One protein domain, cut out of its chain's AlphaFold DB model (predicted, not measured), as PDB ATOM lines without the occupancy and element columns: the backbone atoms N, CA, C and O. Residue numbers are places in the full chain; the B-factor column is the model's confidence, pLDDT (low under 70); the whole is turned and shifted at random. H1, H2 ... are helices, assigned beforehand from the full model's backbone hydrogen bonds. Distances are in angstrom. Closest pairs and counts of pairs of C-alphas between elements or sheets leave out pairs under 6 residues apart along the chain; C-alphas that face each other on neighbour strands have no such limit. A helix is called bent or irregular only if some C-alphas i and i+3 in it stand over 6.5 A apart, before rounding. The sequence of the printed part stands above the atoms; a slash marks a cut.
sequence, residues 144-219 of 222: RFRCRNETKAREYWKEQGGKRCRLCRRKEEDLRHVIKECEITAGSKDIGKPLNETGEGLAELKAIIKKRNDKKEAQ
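Overview. This is residues 144 to 219 of the 222 residues of the protein "golgin subfamily A member 6-like protein 2" of Bombus impatiens (UniProt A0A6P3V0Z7). This domain has little regular structure: it is mostly winding loops, with one long helix, H2, along one side and a short helix, H1, set among the loops. The printed part has 76 residues with two named helices, H1 then H2, and no named strand; these hold 23 residues, under half, and the class is all helix. It is compact, with a radius of gyration of the C-alphas of 12.1 A and spans of 35 by 27 by 19 A.

Arrangement. H1, residues 175 to 181, and H2, residues 202 to 217, are near each other, with 5 pairs of C-alphas within 10 A and the closest at 8.0 A. In both helices every O i to N i+4 pair is within hydrogen-bond range.

Along the chain. Residues 144 to 174 form no named element. H1 then begins at C-alpha 175 (-16.161, -38.963, 6.955). It is neither bent nor irregular, but only just: C-alphas 178 and 181 are 6.4 A apart. H2 is 22.6 A long and ends at C-alpha 217 (-30.728, -56.434, 6.110).

Size, cuts and confidence. The C-alphas farthest apart, of Glu 159 and Thr 198, are 35.6 A apart. The printed part has no cut. H1 to H2 is a long link of 20 residues. Residues 186 to 192 and residue 219 have pLDDT under 70.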
ATOM      1  N   ARG A 144      -9.436 -47.986   3.842       81.50
ATOM      2  CA  ARG A 144     -10.609 -47.473   3.114       81.50
ATOM      3  C   ARG A 144     -11.195 -46.228   3.770       81.50
ATOM      4  O   ARG A 144     -11.598 -45.316   3.051       81.50
ATOM      5  N   PHE A 145     -11.248 -46.172   5.097       82.56
ATOM      6  CA  PHE A 145     -11.719 -44.979   5.797       82.56
ATOM      7  C   PHE A 145     -10.733 -43.811   5.658       82.56
ATOM      8  O   PHE A 145     -11.156 -42.710   5.304       82.56
ATOM      9  N   ARG A 146      -9.424 -44.046   5.824       77.94
ATOM     10  CA  ARG A 146      -8.373 -43.025   5.642       77.94
ATOM     11  C   ARG A 146      -8.364 -42.440   4.226       77.94
ATOM     12  O   ARG A 146      -8.265 -41.224   4.067       77.94
ATOM     13  N   CYS A 147      -8.575 -43.267   3.202       74.88
ATOM     14  CA  CYS A 147      -8.715 -42.816   1.812       74.88
ATOM     15  C   CYS A 147     -10.095 -42.234   1.457       74.88
ATOM     16  O   CYS A 147     -10.306 -41.885   0.299       74.88
ATOM     17  N   ARG A 148     -11.059 -42.158   2.392       74.38
ATOM     18  CA  ARG A 148     -12.475 -41.816   2.113       74.38
ATOM     19  C   ARG A 148     -13.152 -42.731   1.080       74.38
ATOM     20  O   ARG A 148     -14.186 -42.396   0.505       74.38
ATOM     21  N   ASN A 149     -12.601 -43.922   0.869       79.50
ATOM     22  CA  ASN A 149     -13.146 -44.945  -0.019       79.50
ATOM     23  C   ASN A 149     -14.379 -45.643   0.578       79.50
ATOM     24  O   ASN A 149     -15.111 -46.315  -0.145       79.50
ATOM     25  N   GLU A 150     -14.604 -45.483   1.882       84.62
ATOM     26  CA  GLU A 150     -15.714 -46.087   2.625       84.62
ATOM     27  C   GLU A 150     -16.938 -45.161   2.775       84.62
ATOM     28  O   GLU A 150     -17.886 -45.516   3.472       84.62
ATOM     29  N   THR A 151     -16.937 -43.980   2.148       83.31
ATOM     30  CA  THR A 151     -17.988 -42.946   2.253       83.31
ATOM     31  C   THR A 151     -18.551 -42.574   0.880       83.31
ATOM     32  O   THR A 151     -17.790 -42.516  -0.087       83.31
ATOM     33  N   LYS A 152     -19.857 -42.286   0.779       84.12
ATOM     34  CA  LYS A 152     -20.503 -41.929  -0.504       84.12
ATOM     35  C   LYS A 152     -20.169 -40.529  -1.023       84.12
ATOM     36  O   LYS A 152     -20.326 -40.297  -2.216       84.12
ATOM     37  N   ALA A 153     -19.662 -39.623  -0.186       81.12
ATOM     38  CA  ALA A 153     -19.335 -38.253  -0.603       81.12
ATOM     39  C   ALA A 153     -18.382 -38.169  -1.817       81.12
ATOM     40  O   ALA A 153     -18.414 -37.214  -2.589       81.12
ATOM     41  N   ARG A 154     -17.549 -39.197  -2.038       74.56
ATOM     42  CA  ARG A 154     -16.640 -39.269  -3.196       74.56
ATOM     43  C   ARG A 154     -17.348 -39.522  -4.535       74.56
ATOM     44  O   ARG A 154     -16.738 -39.338  -5.584       74.56
ATOM     45  N   GLU A 155     -18.584 -40.020  -4.513       80.25
ATOM     46  CA  GLU A 155     -19.351 -40.408  -5.701       80.25
ATOM     47  C   GLU A 155     -19.935 -39.156  -6.364       80.25
ATOM     48  O   GLU A 155     -21.143 -38.943  -6.356       80.25
ATOM     49  N   TYR A 156     -19.070 -38.290  -6.901       74.31
ATOM     50  CA  TYR A 156     -19.451 -36.972  -7.420       74.31
ATOM     51  C   TYR A 156     -20.542 -37.029  -8.502       74.31
ATOM     52  O   TYR A 156     -21.296 -36.074  -8.633       74.31
ATOM     53  N   TRP A 157     -20.646 -38.153  -9.217       82.31
ATOM     54  CA  TRP A 157     -21.638 -38.433 -10.260       82.31
ATOM     55  C   TRP A 157     -23.028 -38.830  -9.737       82.31
ATOM     56  O   TRP A 157     -23.929 -39.052 -10.538       82.31
ATOM     57  N   LYS A 158     -23.221 -38.979  -8.421       79.94
ATOM     58  CA  LYS A 158     -24.549 -39.207  -7.834       79.94
ATOM     59  C   LYS A 158     -25.183 -37.894  -7.396       79.94
ATOM     60  O   LYS A 158     -24.500 -36.998  -6.909       79.94
ATOM     61  N   GLU A 159     -26.503 -37.821  -7.482       80.94
ATOM     62  CA  GLU A 159     -27.285 -36.713  -6.927       80.94
ATOM     63  C   GLU A 159     -27.225 -36.681  -5.390       80.94
ATOM     64  O   GLU A 159     -26.909 -37.688  -4.744       80.94
ATOM     65  N   GLN A 160     -27.564 -35.538  -4.777       70.06
ATOM     66  CA  GLN A 160     -27.488 -35.360  -3.317       70.06
ATOM     67  C   GLN A 160     -28.265 -36.433  -2.536       70.06
ATOM     68  O   GLN A 160     -27.783 -36.915  -1.509       70.06
ATOM     69  N   GLY A 161     -29.425 -36.873  -3.041       73.69
ATOM     70  CA  GLY A 161     -30.199 -37.970  -2.449       73.69
ATOM     71  C   GLY A 161     -29.433 -39.298  -2.419       73.69
ATOM     72  O   GLY A 161     -29.437 -40.002  -1.408       73.69
ATOM     73  N   GLY A 162     -28.683 -39.601  -3.484       78.88
ATOM     74  CA  GLY A 162     -27.867 -40.810  -3.604       78.88
ATOM     75  C   GLY A 162     -26.675 -40.847  -2.644       78.88
ATOM     76  O   GLY A 162     -26.252 -41.939  -2.236       78.88
ATOM     77  N   LYS A 163     -26.177 -39.673  -2.232       84.75
ATOM     78  CA  LYS A 163     -25.051 -39.511  -1.298       84.75
ATOM     79  C   LYS A 163     -25.452 -39.476   0.176       84.75
ATOM     80  O   LYS A 163     -24.570 -39.427   1.030       84.75
ATOM     81  N   ARG A 164     -26.749 -39.522   0.499       89.00
ATOM     82  CA  ARG A 164     -27.225 -39.514   1.891       89.00
ATOM     83  C   ARG A 164     -26.626 -40.665   2.708       89.00
ATOM     84  O   ARG A 164     -26.434 -41.782   2.207       89.00
ATOM     85  N   CYS A 165     -26.362 -40.376   3.982       87.88
ATOM     86  CA  CYS A 165     -25.845 -41.310   4.978       87.88
ATOM     87  C   CYS A 165     -26.640 -42.616   5.001       87.88
ATOM     88  O   CYS A 165     -27.855 -42.607   5.191       87.88
ATOM     89  N   ARG A 166     -25.948 -43.755   4.865       89.50
ATOM     90  CA  ARG A 166     -26.555 -45.096   4.934       89.50
ATOM     91  C   ARG A 166     -27.207 -45.380   6.286       89.50
ATOM     92  O   ARG A 166     -28.090 -46.226   6.368       89.50
ATOM     93  N   LEU A 167     -26.778 -44.667   7.327       87.25
ATOM     94  CA  LEU A 167     -27.309 -44.792   8.676       87.25
ATOM     95  C   LEU A 167     -28.467 -43.819   8.901       87.25
ATOM     96  O   LEU A 167     -29.608 -44.261   8.937       87.25
ATOM     97  N   CYS A 168     -28.235 -42.512   9.023       87.44
ATOM     98  CA  CYS A 168     -29.313 -41.583   9.395       87.44
ATOM     99  C   CYS A 168     -30.119 -41.020   8.214       87.44
ATOM    100  O   CYS A 168     -31.174 -40.439   8.429       87.44
ATOM    101  N   ARG A 169     -29.636 -41.143   6.969       87.31
ATOM    102  CA  ARG A 169     -30.228 -40.542   5.754       87.31
ATOM    103  C   ARG A 169     -30.404 -39.005   5.766       87.31
ATOM    104  O   ARG A 169     -30.933 -38.475   4.796       87.31
ATOM    105  N   ARG A 170     -29.938 -38.282   6.794       84.69
ATOM    106  CA  ARG A 170     -30.146 -36.823   6.951       84.69
ATOM    107  C   ARG A 170     -29.166 -35.967   6.148       84.69
ATOM    108  O   ARG A 170     -29.581 -35.050   5.451       84.69
ATOM    109  N   LYS A 171     -27.867 -36.257   6.253       86.06
ATOM    110  CA  LYS A 171     -26.789 -35.501   5.591       86.06
ATOM    111  C   LYS A 171     -26.057 -36.354   4.560       86.06
ATOM    112  O   LYS A 171     -26.209 -37.580   4.533       86.06
ATOM    113  N   GLU A 172     -25.253 -35.698   3.728       86.00
ATOM    114  CA  GLU A 172     -24.275 -36.363   2.871       86.00
ATOM    115  C   GLU A 172     -23.344 -37.253   3.708       86.00
ATOM    116  O   GLU A 172     -22.900 -36.897   4.800       86.00
ATOM    117  N   GLU A 173     -23.081 -38.459   3.210       86.62
ATOM    118  CA  GLU A 173     -22.216 -39.418   3.875       86.62
ATOM    119  C   GLU A 173     -20.749 -39.080   3.625       86.62
ATOM    120  O   GLU A 173     -20.081 -39.721   2.810       86.62
ATOM    121  N   ASP A 174     -20.244 -38.078   4.335       85.25
ATOM    122  CA  ASP A 174     -18.816 -37.814   4.444       85.25
ATOM    123  C   ASP A 174     -18.228 -38.406   5.739       85.25
ATOM    124  O   ASP A 174     -18.927 -38.888   6.634       85.25
ATOM    125  N   LEU A 175     -16.899 -38.405   5.824       83.25
ATOM    126  CA  LEU A 175     -16.161 -38.963   6.955       83.25
ATOM    127  C   LEU A 175     -16.483 -38.249   8.282       83.25
ATOM    128  O   LEU A 175     -16.586 -38.898   9.321       83.25
ATOM    129  N   ARG A 176     -16.655 -36.923   8.248       82.50
ATOM    130  CA  ARG A 176     -16.956 -36.107   9.429       82.50
ATOM    131  C   ARG A 176     -18.350 -36.432   9.942       82.50
ATOM    132  O   ARG A 176     -18.520 -36.641  11.139       82.50
ATOM    133  N   HIS A 177     -19.320 -36.550   9.046       85.44
ATOM    134  CA  HIS A 177     -20.657 -36.970   9.394       85.44
ATOM    135  C   HIS A 177     -20.640 -38.370  10.007       85.44
ATOM    136  O   HIS A 177     -21.098 -38.545  11.127       85.44
ATOM    137  N   VAL A 178     -20.046 -39.358   9.336       85.81
ATOM    138  CA  VAL A 178     -20.050 -40.756   9.801       85.81
ATOM    139  C   VAL A 178     -19.367 -40.936  11.161       85.81
ATOM    140  O   VAL A 178     -19.866 -41.702  11.986       85.81
ATOM    141  N   ILE A 179     -18.242 -40.253  11.394       82.25
ATOM    142  CA  ILE A 179     -17.448 -40.430  12.617       82.25
ATOM    143  C   ILE A 179     -17.919 -39.519  13.750       82.25
ATOM    144  O   ILE A 179     -17.907 -39.972  14.884       82.25
ATOM    145  N   LYS A 180     -18.329 -38.273  13.476       80.81
ATOM    146  CA  LYS A 180     -18.566 -37.253  14.514       80.81
ATOM    147  C   LYS A 180     -20.019 -36.790  14.632       80.81
ATOM    148  O   LYS A 180     -20.463 -36.501  15.734       80.81
ATOM    149  N   GLU A 181     -20.750 -36.673  13.525       83.06
ATOM    150  CA  GLU A 181     -22.074 -36.016  13.531       83.06
ATOM    151  C   GLU A 181     -23.257 -36.976  13.373       83.06
ATOM    152  O   GLU A 181     -24.408 -36.563  13.498       83.06
ATOM    153  N   CYS A 182     -23.012 -38.239  13.033       84.75
ATOM    154  CA  CYS A 182     -24.080 -39.195  12.815       84.75
ATOM    155  C   CYS A 182     -24.639 -39.637  14.167       84.75
ATOM    156  O   CYS A 182     -23.971 -40.272  14.980       84.75
ATOM    157  N   GLU A 183     -25.910 -39.318  14.380       82.25
ATOM    158  CA  GLU A 183     -26.666 -39.650  15.589       82.25
ATOM    159  C   GLU A 183     -26.693 -41.154  15.897       82.25
ATOM    160  O   GLU A 183     -26.643 -41.550  17.053       82.25
ATOM    161  N   ILE A 184     -26.685 -42.006  14.866       82.25
ATOM    162  CA  ILE A 184     -26.744 -43.469  15.020       82.25
ATOM    163  C   ILE A 184     -25.383 -44.048  15.423       82.25
ATOM    164  O   ILE A 184     -25.306 -45.079  16.101       82.25
ATOM    165  N   THR A 185     -24.283 -43.426  14.995       78.00
ATOM    166  CA  THR A 185     -22.936 -43.880  15.365       78.00
ATOM    167  C   THR A 185     -22.483 -43.322  16.708       78.00
ATOM    168  O   THR A 185     -21.479 -43.821  17.201       78.00
ATOM    169  N   ALA A 186     -23.244 -42.394  17.313       63.66
ATOM    170  CA  ALA A 186     -22.893 -41.678  18.543       63.66
ATOM    171  C   ALA A 186     -21.462 -41.131  18.447       63.66
ATOM    172  O   ALA A 186     -20.548 -41.594  19.125       63.66
ATOM    173  N   GLY A 187     -21.271 -40.222  17.486       59.34
ATOM    174  CA  GLY A 187     -19.967 -39.925  16.915       59.34
ATOM    175  C   GLY A 187     -18.844 -39.655  17.923       59.34
ATOM    176  O   GLY A 187     -18.985 -38.852  18.848       59.34
ATOM    177  N   SER A 188     -17.695 -40.292  17.695       57.69
ATOM    178  CA  SER A 188     -16.445 -39.956  18.367       57.69
ATOM    179  C   SER A 188     -16.170 -38.460  18.180       57.69
ATOM    180  O   SER A 188     -16.191 -37.937  17.061       57.69
ATOM    181  N   LYS A 189     -15.927 -37.732  19.282       60.91
ATOM    182  CA  LYS A 189     -15.684 -36.275  19.241       60.91
ATOM    183  C   LYS A 189     -14.431 -35.918  18.421       60.91
ATOM    184  O   LYS A 189     -14.305 -34.770  17.975       60.91
ATOM    185  N   ASP A 190     -13.554 -36.897  18.186       67.94
ATOM    186  CA  ASP A 190     -12.284 -36.770  17.480       67.94
ATOM    187  C   ASP A 190     -12.217 -37.683  16.240       67.94
ATOM    188  O   ASP A 190     -12.274 -38.902  16.339       67.94
ATOM    189  N   ILE A 191     -12.047 -37.082  15.057       69.50
ATOM    190  CA  ILE A 191     -11.883 -37.789  13.772       69.50
ATOM    191  C   ILE A 191     -10.482 -38.416  13.647       69.50
ATOM    192  O   ILE A 191     -10.294 -39.384  12.912       69.50
ATOM    193  N   GLY A 192      -9.486 -37.854  14.340       67.44
ATOM    194  CA  GLY A 192      -8.087 -38.259  14.239       67.44
ATOM    195  C   GLY A 192      -7.786 -39.575  14.949       67.44
ATOM    196  O   GLY A 192      -7.052 -40.396  14.403       67.44
ATOM    197  N   LYS A 193      -8.386 -39.805  16.123       73.19
ATOM    198  CA  LYS A 193      -8.244 -41.052  16.892       73.19
ATOM    199  C   LYS A 193      -8.612 -42.306  16.089       73.19
ATOM    200  O   LYS A 193      -7.755 -43.181  15.963       73.19
ATOM    201  N   PRO A 194      -9.803 -42.400  15.468       71.12
ATOM    202  CA  PRO A 194     -10.192 -43.615  14.772       71.12
ATOM    203  C   PRO A 194      -9.394 -43.888  13.484       71.12
ATOM    204  O   PRO A 194      -9.438 -44.991  12.945       71.12
ATOM    205  N   LEU A 195      -8.662 -42.890  12.977       73.50
ATOM    206  CA  LEU A 195      -7.895 -42.955  11.727       73.50
ATOM    207  C   LEU A 195      -6.385 -42.847  11.947       73.50
ATOM    208  O   LEU A 195      -5.637 -42.557  11.006       73.50
ATOM    209  N   ASN A 196      -5.938 -43.072  13.181       75.56
ATOM    210  CA  ASN A 196      -4.538 -42.976  13.546       75.56
ATOM    211  C   ASN A 196      -3.682 -44.071  12.881       75.56
ATOM    212  O   ASN A 196      -4.149 -44.954  12.159       75.56
ATOM    213  N   GLU A 197      -2.371 -43.966  13.063       74.88
ATOM    214  CA  GLU A 197      -1.400 -44.868  12.435       74.88
ATOM    215  C   GLU A 197      -1.226 -46.193  13.154       74.88
ATOM    216  O   GLU A 197      -0.713 -47.125  12.542       74.88
ATOM    217  N   THR A 198      -1.633 -46.278  14.418       76.50
ATOM    218  CA  THR A 198      -1.557 -47.495  15.230       76.50
ATOM    219  C   THR A 198      -2.738 -48.427  14.961       76.50
ATOM    220  O   THR A 198      -2.601 -49.638  15.105       76.50
ATOM    221  N   GLY A 199      -3.866 -47.888  14.487       75.56
ATOM    222  CA  GLY A 199      -5.074 -48.651  14.182       75.56
ATOM    223  C   GLY A 199      -6.012 -48.837  15.378       75.56
ATOM    224  O   GLY A 199      -6.909 -49.673  15.309       75.56
ATOM    225  N   GLU A 200      -5.844 -48.056  16.450       81.12
ATOM    226  CA  GLU A 200      -6.678 -48.117  17.670       81.12
ATOM    227  C   GLU A 200      -8.176 -47.913  17.374       81.12
ATOM    228  O   GLU A 200      -9.033 -48.498  18.028       81.12
ATOM    229  N   GLY A 201      -8.498 -47.165  16.317       80.88
ATOM    230  CA  GLY A 201      -9.864 -46.921  15.849       80.88
ATOM    231  C   GLY A 201     -10.614 -48.091  15.230       80.88
ATOM    232  O   GLY A 201     -11.785 -47.956  14.876       80.88
ATOM    233  N   LEU A 202      -9.956 -49.231  15.025       85.25
ATOM    234  CA  LEU A 202     -10.507 -50.327  14.236       85.25
ATOM    235  C   LEU A 202     -11.852 -50.839  14.778       85.25
ATOM    236  O   LEU A 202     -12.737 -51.173  13.986       85.25
ATOM    237  N   ALA A 203     -12.013 -50.905  16.101       85.75
ATOM    238  CA  ALA A 203     -13.249 -51.365  16.731       85.75
ATOM    239  C   ALA A 203     -14.432 -50.433  16.415       85.75
ATOM    240  O   ALA A 203     -15.493 -50.907  16.004       85.75
ATOM    241  N   GLU A 204     -14.225 -49.116  16.503       86.00
ATOM    242  CA  GLU A 204     -15.231 -48.105  16.154       86.00
ATOM    243  C   GLU A 204     -15.630 -48.209  14.675       86.00
ATOM    244  O   GLU A 204     -16.815 -48.256  14.333       86.00
ATOM    245  N   LEU A 205     -14.644 -48.332  13.779       88.19
ATOM    246  CA  LEU A 205     -14.886 -48.459  12.340       88.19
ATOM    247  C   LEU A 205     -15.641 -49.749  11.988       88.19
ATOM    248  O   LEU A 205     -16.527 -49.740  11.127       88.19
ATOM    249  N   LYS A 206     -15.334 -50.861  12.669       89.38
ATOM    250  CA  LYS A 206     -16.078 -52.120  12.530       89.38
ATOM    251  C   LYS A 206     -17.516 -51.983  13.021       89.38
ATOM    252  O   LYS A 206     -18.417 -52.465  12.339       89.38
ATOM    253  N   ALA A 207     -17.747 -51.302  14.143       88.06
ATOM    254  CA  ALA A 207     -19.092 -51.061  14.660       88.06
ATOM    255  C   ALA A 207     -19.943 -50.241  13.674       88.06
ATOM    256  O   ALA A 207     -21.108 -50.564  13.449       88.06
ATOM    257  N   ILE A 208     -19.351 -49.237  13.015       88.75
ATOM    258  CA  ILE A 208     -20.015 -48.463  11.954       88.75
ATOM    259  C   ILE A 208     -20.409 -49.365  10.777       88.75
ATOM    260  O   ILE A 208     -21.533 -49.271  10.284       88.75
ATOM    261  N   ILE A 209     -19.502 -50.231  10.312       88.69
ATOM    262  CA  ILE A 209     -19.792 -51.167   9.213       88.69
ATOM    263  C   ILE A 209     -20.898 -52.145   9.613       88.69
ATOM    264  O   ILE A 209     -21.813 -52.361   8.823       88.69
ATOM    265  N   LYS A 210     -20.848 -52.688  10.834       89.50
ATOM    266  CA  LYS A 210     -21.872 -53.602  11.350       89.50
ATOM    267  C   LYS A 210     -23.251 -52.937  11.343       89.50
ATOM    268  O   LYS A 210     -24.127 -53.399  10.627       89.50
ATOM    269  N   LYS A 211     -23.385 -51.755  11.961       89.38
ATOM    270  CA  LYS A 211     -24.635 -50.969  11.960       89.38
ATOM    271  C   LYS A 211     -25.182 -50.702  10.549       89.38
ATOM    272  O   LYS A 211     -26.391 -50.635  10.352       89.38
ATOM    273  N   ARG A 212     -24.303 -50.511   9.555       88.06
ATOM    274  CA  ARG A 212     -24.711 -50.308   8.151       88.06
ATOM    275  C   ARG A 212     -25.271 -51.579   7.522       88.06
ATOM    276  O   ARG A 212     -26.195 -51.469   6.722       88.06
ATOM    277  N   ASN A 213     -24.690 -52.732   7.837       86.94
ATOM    278  CA  ASN A 213     -25.158 -54.022   7.341       86.94
ATOM    279  C   ASN A 213     -26.489 -54.391   7.993       86.94
ATOM    280  O   ASN A 213     -27.441 -54.631   7.261       86.94
ATOM    281  N   ASP A 214     -26.591 -54.276   9.321       87.88
ATOM    282  CA  ASP A 214     -27.819 -54.562  10.074       87.88
ATOM    283  C   ASP A 214     -29.004 -53.741   9.523       87.88
ATOM    284  O   ASP A 214     -30.084 -54.255   9.244       87.88
ATOM    285  N   LYS A 215     -28.782 -52.445   9.251       85.00
ATOM    286  CA  LYS A 215     -29.803 -51.564   8.665       85.00
ATOM    287  C   LYS A 215     -30.159 -51.905   7.213       85.00
ATOM    288  O   LYS A 215     -31.242 -51.546   6.753       85.00
ATOM    289  N   LYS A 216     -29.236 -52.512   6.465       84.31
ATOM    290  CA  LYS A 216     -29.481 -52.946   5.086       84.31
ATOM    291  C   LYS A 216     -30.301 -54.233   5.071       84.31
ATOM    292  O   LYS A 216     -31.227 -54.318   4.278       84.31
ATOM    293  N   GLU A 217     -29.982 -55.181   5.945       79.69
ATOM    294  CA  GLU A 217     -30.728 -56.434   6.110       79.69
ATOM    295  C   GLU A 217     -32.168 -56.156   6.557       79.69
ATOM    296  O   GLU A 217     -33.101 -56.644   5.928       79.69
ATOM    297  N   ALA A 218     -32.364 -55.244   7.515       76.62
ATOM    298  CA  ALA A 218     -33.696 -54.803   7.941       76.62
ATOM    299  C   ALA A 218     -34.534 -54.116   6.840       76.62
ATOM    300  O   ALA A 218     -35.733 -53.980   6.996       76.62
ATOM    301  N   GLN A 219     -33.923 -53.643   5.746       67.69
ATOM    302  CA  GLN A 219     -34.632 -53.033   4.604       67.69
ATOM    303  C   GLN A 219     -34.859 -54.007   3.442       67.69
ATOM    304  O   GLN A 219     -35.414 -53.605   2.427       67.69
TER     305      GLN A 219